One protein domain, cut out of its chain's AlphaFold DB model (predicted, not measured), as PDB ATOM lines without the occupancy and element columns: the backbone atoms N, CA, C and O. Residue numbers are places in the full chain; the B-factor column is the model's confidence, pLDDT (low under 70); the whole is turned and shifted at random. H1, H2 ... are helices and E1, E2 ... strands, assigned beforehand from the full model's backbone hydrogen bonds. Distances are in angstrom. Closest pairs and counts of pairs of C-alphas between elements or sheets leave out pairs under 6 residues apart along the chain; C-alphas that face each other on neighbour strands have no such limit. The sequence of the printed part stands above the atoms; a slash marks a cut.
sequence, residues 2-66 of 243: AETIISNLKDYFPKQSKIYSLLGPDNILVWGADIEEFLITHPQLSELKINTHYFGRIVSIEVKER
ATOM      1  N   ALA A   2     170.881 302.230 216.174       80.38
ATOM      2  CA  ALA A   2     171.254 303.622 215.880       80.38
ATOM      3  C   ALA A   2     172.574 304.044 216.556       80.38
ATOM      4  O   ALA A   2     173.461 304.573 215.897       80.38
ATOM      5  N   GLU A   3     172.750 303.720 217.839       87.12
ATOM      6  CA  GLU A   3     173.998 303.983 218.575       87.12
ATOM      7  C   GLU A   3     175.211 303.269 217.962       87.12
ATOM      8  O   GLU A   3     176.274 303.866 217.829       87.12
ATOM      9  N   THR A   4     175.041 302.018 217.525       91.12
ATOM     10  CA  THR A   4     176.087 301.231 216.856       91.12
ATOM     11  C   THR A   4     176.500 301.870 215.533       91.12
ATOM     12  O   THR A   4     177.686 302.019 215.272       91.12
ATOM     13  N   ILE A   5     175.534 302.304 214.718       91.31
ATOM     14  CA  ILE A   5     175.813 302.976 213.441       91.31
ATOM     15  C   ILE A   5     176.538 304.298 213.684       91.31
ATOM     16  O   ILE A   5     177.530 304.578 213.022       91.31
ATOM     17  N   ILE A   6     176.086 305.090 214.659       91.75
ATOM     18  CA  ILE A   6     176.751 306.344 215.028       91.75
ATOM     19  C   ILE A   6     178.188 306.072 215.484       91.75
ATOM     20  O   ILE A   6     179.093 306.780 215.054       91.75
ATOM     21  N   SER A   7     178.411 305.048 216.312       93.12
ATOM     22  CA  SER A   7     179.754 304.645 216.744       93.12
ATOM     23  C   SER A   7     180.634 304.257 215.556       93.12
ATOM     24  O   SER A   7     181.728 304.791 215.405       93.12
ATOM     25  N   ASN A   8     180.131 303.407 214.659       93.38
ATOM     26  CA  ASN A   8     180.873 302.980 213.475       93.38
ATOM     27  C   ASN A   8     181.195 304.164 212.550       93.38
ATOM     28  O   ASN A   8     182.294 304.237 212.008       93.38
ATOM     29  N   LEU A   9     180.272 305.119 212.394       93.31
ATOM     30  CA  LEU A   9     180.503 306.345 211.626       93.31
ATOM     31  C   LEU A   9     181.568 307.233 212.278       93.31
ATOM     32  O   LEU A   9     182.440 307.753 211.580       93.31
ATOM     33  N   LYS A  10     181.548 307.362 213.611       92.50
ATOM     34  CA  LYS A  10     182.595 308.064 214.367       92.50
ATOM     35  C   LYS A  10     183.967 307.415 214.198       92.50
ATOM     36  O   LYS A  10     184.956 308.134 214.164       92.50
ATOM     37  N   ASP A  11     184.038 306.099 214.038       92.25
ATOM     38  CA  ASP A  11     185.302 305.406 213.768       92.25
ATOM     39  C   ASP A  11     185.724 305.479 212.293       92.25
ATOM     40  O   ASP A  11     186.916 305.426 211.982       92.25
ATOM     41  N   TYR A  12     184.758 305.586 211.382       93.06
ATOM     42  CA  TYR A  12     184.967 305.627 209.937       93.06
ATOM     43  C   TYR A  12     185.485 306.990 209.464       93.06
ATOM     44  O   TYR A  12     186.546 307.066 208.844       93.06
ATOM     45  N   PHE A  13     184.786 308.084 209.781       91.44
ATOM     46  CA  PHE A  13     185.094 309.395 209.203       91.44
ATOM     47  C   PHE A  13     186.505 309.929 209.500       91.44
ATOM     48  O   PHE A  13     187.144 310.455 208.584       91.44
ATOM     49  N   PRO A  14     187.066 309.782 210.717       89.12
ATOM     50  CA  PRO A  14     188.430 310.224 210.997       89.12
ATOM     51  C   PRO A  14     189.496 309.505 210.161       89.12
ATOM     52  O   PRO A  14     190.570 310.063 209.949       89.12
ATOM     53  N   LYS A  15     189.219 308.286 209.672       89.38
ATOM     54  CA  LYS A  15     190.162 307.496 208.860       89.38
ATOM     55  C   LYS A  15     190.238 307.966 207.407       89.38
ATOM     56  O   LYS A  15     191.236 307.701 206.746       89.38
ATOM     57  N   GLN A  16     189.237 308.712 206.942       87.69
ATOM     58  CA  GLN A  16     189.161 309.205 205.564       87.69
ATOM     59  C   GLN A  16     190.164 310.339 205.275       87.69
ATOM     60  O   GLN A  16     190.525 310.584 204.126       87.69
ATOM     61  N   SER A  17     190.652 311.055 206.299       88.12
ATOM     62  CA  SER A  17     191.613 312.154 206.117       88.12
ATOM     63  C   SER A  17     192.434 312.442 207.372       88.12
ATOM     64  O   SER A  17     191.918 312.446 208.488       88.12
ATOM     65  N   LYS A  18     193.707 312.821 207.192       89.44
ATOM     66  CA  LYS A  18     194.579 313.275 208.293       89.44
ATOM     67  C   LYS A  18     194.024 314.505 209.020       89.44
ATOM     68  O   LYS A  18     194.207 314.632 210.226       89.44
ATOM     69  N   ILE A  19     193.341 315.400 208.301       87.00
ATOM     70  CA  ILE A  19     192.724 316.594 208.899       87.00
ATOM     71  C   ILE A  19     191.543 316.178 209.781       87.00
ATOM     72  O   ILE A  19     191.409 316.673 210.896       87.00
ATOM     73  N   TYR A  20     190.721 315.232 209.324       90.00
ATOM     74  CA  TYR A  20     189.596 314.717 210.109       90.00
ATOM     75  C   TYR A  20     190.060 313.947 211.344       90.00
ATOM     76  O   TYR A  20     189.503 314.137 212.422       90.00
ATOM     77  N   SER A  21     191.136 313.167 211.216       88.50
ATOM     78  CA  SER A  21     191.789 312.517 212.354       88.50
ATOM     79  C   SER A  21     192.232 313.516 213.429       88.50
ATOM     80  O   SER A  21     192.048 313.240 214.612       88.50
ATOM     81  N   LEU A  22     192.749 314.687 213.039       93.25
ATOM     82  CA  LEU A  22     193.152 315.738 213.979       93.25
ATOM     83  C   LEU A  22     191.957 316.420 214.664       93.25
ATOM     84  O   LEU A  22     192.037 316.752 215.843       93.25
ATOM     85  N   LEU A  23     190.865 316.658 213.929       90.62
ATOM     86  CA  LEU A  23     189.669 317.326 214.455       90.62
ATOM     87  C   LEU A  23     188.875 316.449 215.431       90.62
ATOM     88  O   LEU A  23     188.204 316.981 216.317       90.62
ATOM     89  N   GLY A  24     188.962 315.129 215.267       89.44
ATOM     90  CA  GLY A  24     188.233 314.152 216.066       89.44
ATOM     91  C   GLY A  24     186.767 313.978 215.633       89.44
ATOM     92  O   GLY A  24     186.180 314.861 215.006       89.44
ATOM     93  N   PRO A  25     186.144 312.838 215.979       89.94
ATOM     94  CA  PRO A  25     184.822 312.449 215.474       89.94
ATOM     95  C   PRO A  25     183.659 313.302 215.996       89.94
ATOM     96  O   PRO A  25     182.583 313.317 215.400       89.94
ATOM     97  N   ASP A  26     183.857 314.032 217.093       90.06
ATOM     98  CA  ASP A  26     182.843 314.931 217.653       90.06
ATOM     99  C   ASP A  26     182.828 316.309 216.970       90.06
ATOM    100  O   ASP A  26     181.961 317.141 217.242       90.06
ATOM    101  N   ASN A  27     183.768 316.568 216.055       90.81
ATOM    102  CA  ASN A  27     183.783 317.795 215.278       90.81
ATOM    103  C   ASN A  27     182.844 317.687 214.069       90.81
ATOM    104  O   ASN A  27     183.022 316.836 213.202       90.81
ATOM    105  N   ILE A  28     181.875 318.600 213.962       90.38
ATOM    106  CA  ILE A  28     180.880 318.616 212.875       90.38
ATOM    107  C   ILE A  28     181.493 318.673 211.464       90.38
ATOM    108  O   ILE A  28     180.875 318.214 210.510       90.38
ATOM    109  N   LEU A  29     182.714 319.198 211.316       88.88
ATOM    110  CA  LEU A  29     183.408 319.287 210.027       88.88
ATOM    111  C   LEU A  29     183.868 317.921 209.490       88.88
ATOM    112  O   LEU A  29     184.219 317.821 208.319       88.88
ATOM    113  N   VAL A  30     183.865 316.886 210.332       90.19
ATOM    114  CA  VAL A  30     184.250 315.515 209.968       90.19
ATOM    115  C   VAL A  30     183.109 314.764 209.261       90.19
ATOM    116  O   VAL A  30     183.357 313.835 208.501       90.19
ATOM    117  N   TRP A  31     181.859 315.210 209.429       88.06
ATOM    118  CA  TRP A  31     180.640 314.517 208.983       88.06
ATOM    119  C   TRP A  31     180.205 314.849 207.543       88.06
ATOM    120  O   TRP A  31     179.013 314.883 207.247       88.06
ATOM    121  N   GLY A  32     181.158 315.125 206.650       76.00
ATOM    122  CA  GLY A  32     180.899 315.497 205.250       76.00
ATOM    123  C   GLY A  32     181.673 314.676 204.218       76.00
ATOM    124  O   GLY A  32     181.775 315.103 203.071       76.00
ATOM    125  N   ALA A  33     182.273 313.553 204.625       75.62
ATOM    126  CA  ALA A  33     183.035 312.692 203.724       75.62
ATOM    127  C   ALA A  33     182.127 311.753 202.916       75.62
ATOM    128  O   ALA A  33     180.953 311.565 203.239       75.62
ATOM    129  N   ASP A  34     182.715 311.133 201.897       84.38
ATOM    130  CA  ASP A  34     182.090 310.069 201.119       84.38
ATOM    131  C   ASP A  34     181.709 308.870 202.013       84.38
ATOM    132  O   ASP A  34     182.474 308.444 202.887       84.38
ATOM    133  N   ILE A  35     180.503 308.349 201.807       89.88
ATOM    134  CA  ILE A  35     179.899 307.245 202.562       89.88
ATOM    135  C   ILE A  35     179.759 305.965 201.730       89.88
ATOM    136  O   ILE A  35     179.282 304.960 202.259       89.88
ATOM    137  N   GLU A  36     180.145 305.975 200.451       88.25
ATOM    138  CA  GLU A  36     180.010 304.812 199.568       88.25
ATOM    139  C   GLU A  36     180.753 303.588 200.129       88.25
ATOM    140  O   GLU A  36     180.171 302.511 200.262       88.25
ATOM    141  N   GLU A  37     181.998 303.765 200.578       89.56
ATOM    142  CA  GLU A  37     182.796 302.694 201.195       89.56
ATOM    143  C   GLU A  37     182.179 302.185 202.514       89.56
ATOM    144  O   GLU A  37     182.205 300.986 202.818       89.56
ATOM    145  N   PHE A  38     181.545 303.073 203.287       92.38
ATOM    146  CA  PHE A  38     180.814 302.677 204.492       92.38
ATOM    147  C   PHE A  38     179.635 301.756 204.158       92.38
ATOM    148  O   PHE A  38     179.432 300.752 204.840       92.38
ATOM    149  N   LEU A  39     178.876 302.058 203.101       91.69
ATOM    150  CA  LEU A  39     177.740 301.236 202.675       91.69
ATOM    151  C   LEU A  39     178.172 299.859 202.153       91.69
ATOM    152  O   LEU A  39     177.476 298.879 202.410       91.69
ATOM    153  N   ILE A  40     179.333 299.758 201.496       89.81
ATOM    154  CA  ILE A  40     179.905 298.470 201.058       89.81
ATOM    155  C   ILE A  40     180.206 297.566 202.262       89.81
ATOM    156  O   ILE A  40     179.931 296.369 202.234       89.81
ATOM    157  N   THR A  41     180.734 298.140 203.346       91.62
ATOM    158  CA  THR A  41     181.071 297.395 204.575       91.62
ATOM    159  C   THR A  41     179.876 297.153 205.501       91.62
ATOM    160  O   THR A  41     179.980 296.367 206.442       91.62
ATOM    161  N   HIS A  42     178.735 297.795 205.234       94.75
ATOM    162  CA  HIS A  42     177.495 297.669 206.002       94.75
ATOM    163  C   HIS A  42     176.321 297.303 205.080       94.75
ATOM    164  O   HIS A  42     175.360 298.073 204.960       94.75
ATOM    165  N   PRO A  43     176.365 296.123 204.436       95.31
ATOM    166  CA  PRO A  43     175.419 295.755 203.390       95.31
ATOM    167  C   PRO A  43     173.969 295.676 203.881       95.31
ATOM    168  O   PRO A  43     173.055 295.839 203.077       95.31
ATOM    169  N   GLN A  44     173.730 295.519 205.189       95.44
ATOM    170  CA  GLN A  44     172.403 295.577 205.810       95.44
ATOM    171  C   GLN A  44     171.682 296.923 205.628       95.44
ATOM    172  O   GLN A  44     170.470 297.009 205.835       95.44
ATOM    173  N   LEU A  45     172.405 297.981 205.256       95.19
ATOM    174  CA  LEU A  45     171.847 299.299 204.993       95.19
ATOM    175  C   LEU A  45     171.512 299.446 203.504       95.19
ATOM    176  O   LEU A  45     172.323 299.177 202.619       95.19
ATOM    177  N   SER A  46     170.286 299.887 203.230       94.19
ATOM    178  CA  SER A  46     169.847 300.263 201.881       94.19
ATOM    179  C   SER A  46     170.173 301.719 201.568       94.19
ATOM    180  O   SER A  46     170.399 302.067 200.414       94.19
ATOM    181  N   GLU A  47     170.179 302.567 202.596       92.94
ATOM    182  CA  GLU A  47     170.338 304.008 202.461       92.94
ATOM    183  C   GLU A  47     170.938 304.584 203.746       92.94
ATOM    184  O   GLU A  47     170.550 304.208 204.859       92.94
ATOM    185  N   LEU A  48     171.863 305.522 203.574       93.81
ATOM    186  CA  LEU A  48     172.432 306.342 204.633       93.81
ATOM    187  C   LEU A  48     172.508 307.773 204.103       93.81
ATOM    188  O   LEU A  48     173.118 308.013 203.066       93.81
ATOM    189  N   LYS A  49     171.894 308.728 204.801       92.62
ATOM    190  CA  LYS A  49     172.021 310.157 204.497       92.62
ATOM    191  C   LYS A  49     172.525 310.892 205.716       92.62
ATOM    192  O   LYS A  49     171.998 310.727 206.814       92.62
ATOM    193  N   ILE A  50     173.522 311.738 205.504       92.50
ATOM    194  CA  ILE A  50     174.114 312.556 206.555       92.50
ATOM    195  C   ILE A  50     174.000 314.008 206.119       92.50
ATOM    196  O   ILE A  50     174.515 314.398 205.077       92.50
ATOM    197  N   ASN A  51     173.290 314.798 206.918       91.38
ATOM    198  CA  ASN A  51     173.063 316.214 206.673       91.38
ATOM    199  C   ASN A  51     173.610 317.028 207.845       91.38
ATOM    200  O   ASN A  51     173.218 316.826 208.995       91.38
ATOM    201  N   THR A  52     174.488 317.983 207.556       91.81
ATOM    202  CA  THR A  52     175.108 318.842 208.568       91.81
ATOM    203  C   THR A  52     174.506 320.244 208.545       91.81
ATOM    204  O   THR A  52     174.591 320.954 207.546       91.81
ATOM    205  N   HIS A  53     173.964 320.686 209.676       91.56
ATOM    206  CA  HIS A  53     173.473 322.046 209.884       91.56
ATOM    207  C   HIS A  53     174.466 322.820 210.760       91.56
ATOM    208  O   HIS A  53     174.338 322.852 211.986       91.56
ATOM    209  N   TYR A  54     175.470 323.453 210.142       87.75
ATOM    210  CA  TYR A  54     176.604 324.063 210.856       87.75
ATOM    211  C   TYR A  54     176.216 325.160 211.852       87.75
ATOM    212  O   TYR A  54     176.765 325.204 212.951       87.75
ATOM    213  N   PHE A  55     175.246 326.016 211.506       88.12
ATOM    214  CA  PHE A  55     174.790 327.088 212.399       88.12
ATOM    215  C   PHE A  55     174.113 326.532 213.659       88.12
ATOM    216  O   PHE A  55     174.390 326.984 214.767       88.12
ATOM    217  N   GLY A  56     173.275 325.504 213.489       89.06
ATOM    218  CA  GLY A  56     172.615 324.808 214.595       89.06
ATOM    219  C   GLY A  56     173.511 323.804 215.323       89.06
ATOM    220  O   GLY A  56     173.126 323.327 216.383       89.06
ATOM    221  N   ARG A  57     174.693 323.485 214.773       90.44
ATOM    222  CA  ARG A  57     175.596 322.414 215.233       90.44
ATOM    223  C   ARG A  57     174.903 321.050 215.330       90.44
ATOM    224  O   ARG A  57     175.123 320.300 216.274       90.44
ATOM    225  N   ILE A  58     174.068 320.739 214.340       91.56
ATOM    226  CA  ILE A  58     173.299 319.489 214.287       91.56
ATOM    227  C   ILE A  58     173.803 318.636 213.128       91.56
ATOM    228  O   ILE A  58     173.925 319.122 212.003       91.56
ATOM    229  N   VAL A  59     174.039 317.355 213.401       91.62
ATOM    230  CA  VAL A  59     174.230 316.322 212.380       91.62
ATOM    231  C   VAL A  59     172.981 315.449 212.374       91.62
ATOM    232  O   VAL A  59     172.639 314.839 213.384       91.62
ATOM    233  N   SER A  60     172.279 315.422 211.247       92.19
ATOM    234  CA  SER A  60     171.110 314.575 211.032       92.19
ATOM    235  C   SER A  60     171.538 313.349 210.241       92.19
ATOM    236  O   SER A  60     172.011 313.481 209.114       92.19
ATOM    237  N   ILE A  61     171.373 312.173 210.838       93.00
ATOM    238  CA  ILE A  61     171.715 310.887 210.233       93.00
ATOM    239  C   ILE A  61     170.406 310.142 210.001       93.00
ATOM    240  O   ILE A  61     169.705 309.797 210.951       93.00
ATOM    241  N   GLU A  62     170.071 309.921 208.739       93.25
ATOM    242  CA  GLU A  62     168.931 309.111 208.329       93.25
ATOM    243  C   GLU A  62     169.459 307.766 207.836       93.25
ATOM    244  O   GLU A  62     170.317 307.709 206.953       93.25
ATOM    245  N   VAL A  63     168.965 306.684 208.430       94.12
ATOM    246  CA  VAL A  63     169.383 305.321 208.103       94.12
ATOM    247  C   VAL A  63     168.167 304.509 207.705       94.12
ATOM    248  O   VAL A  63     167.147 304.540 208.396       94.12
ATOM    249  N   LYS A  64     168.296 303.736 206.629       95.06
ATOM    250  CA  LYS A  64     167.264 302.808 206.174       95.06
ATOM    251  C   LYS A  64     167.842 301.414 205.992       95.06
ATOM    252  O   LYS A  64     168.670 301.176 205.112       95.06
ATOM    253  N   GLU A  65     167.362 300.475 206.791       95.31
ATOM    254  CA  GLU A  65     167.714 299.059 206.673       95.31
ATOM    255  C   GLU A  65     167.113 298.425 205.413       95.31
ATOM    256  O   GLU A  65     166.035 298.815 204.947       95.31
ATOM    257  N   ARG A  66     167.805 297.419 204.872       96.25
ATOM    258  CA  ARG A  66     167.271 296.591 203.790       96.25
ATOM    259  C   ARG A  66     166.099 295.762 204.287       96.25
ATOM    260  O   ARG A  66     166.122 295.167 205.364       96.25
TER     261      ARG A  66
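What this domain is: This is residues 2 to 66 of the 243 residues of an uncharacterized protein of Candidatus Wolfebacteria bacterium CG10_big_fil_rev_8_21_14_0_10_31_9 (UniProt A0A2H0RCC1). A long, narrow hairpin of two strands, E1 and E2, makes one side of this domain, and three helices whose centres make a triangle make the other: H1 passes near E2, H2 makes a corner with the end of H1 and is apart from both strands, and H3 sits by the start of E1. A long link, residues 24 to 35, folds back from H2 to H3. The printed part has 65 residues, with named elements in the order H1, H2, H3, E1, E2; the class is mixed, and the sheet E1 - E2 is antiparallel. The whole is compact, with a radius of gyration of the C-alphas of 11.6 A and spans of 32 by 25 by 19 A.

Where its parts are: Find C-alpha 45 at (171.847, 299.299, 204.993); from there E1, residues 45 to 53, runs 23.3 A. E2, residues 58 to 65, returns over 22.5 A to C-alpha 65 at (167.714, 299.059, 206.673). H1, residues 2 to 16, begins at (171.254, 303.622, 215.880) and is 21.4 A long. H2 is residues 18 to 23, 8.9 A, and H3 is residues 36 to 41, 9.0 A.

How they stand to each other: In the hairpin of E1 and E2, directions 170 degrees apart, look for N 49 and O 62 at 2.9 A and N 60 and O 51 at 2.8 A, within hydrogen-bond range. H1 and E2 are near each other. The closest C-alphas of H3 and E1, Leu 39 and Leu 45, are 6.6 A apart. H1 and H3 are close but not clearly touching, Tyr 12 to Phe 38 being their closest C-alphas at 7.5 A. H1, with residues 13 to 15 alone, touches H2 only at the corner, closest at the C-alphas of Pro 14 and Ser 21, 4.3 A, at a steep tilt of 50 degrees. H2 and H3 are apart. Every O i to N i+4 pair is within hydrogen-bond range in H2 and H3, and 8 of 11 in H1.

The domain as a whole: The C-alphas farthest apart, Leu 22 and Arg 66, are 33.8 A apart. The printed part has no cut, the link from H2 to H3 is long, and no printed residue is under 70 in pLDDT.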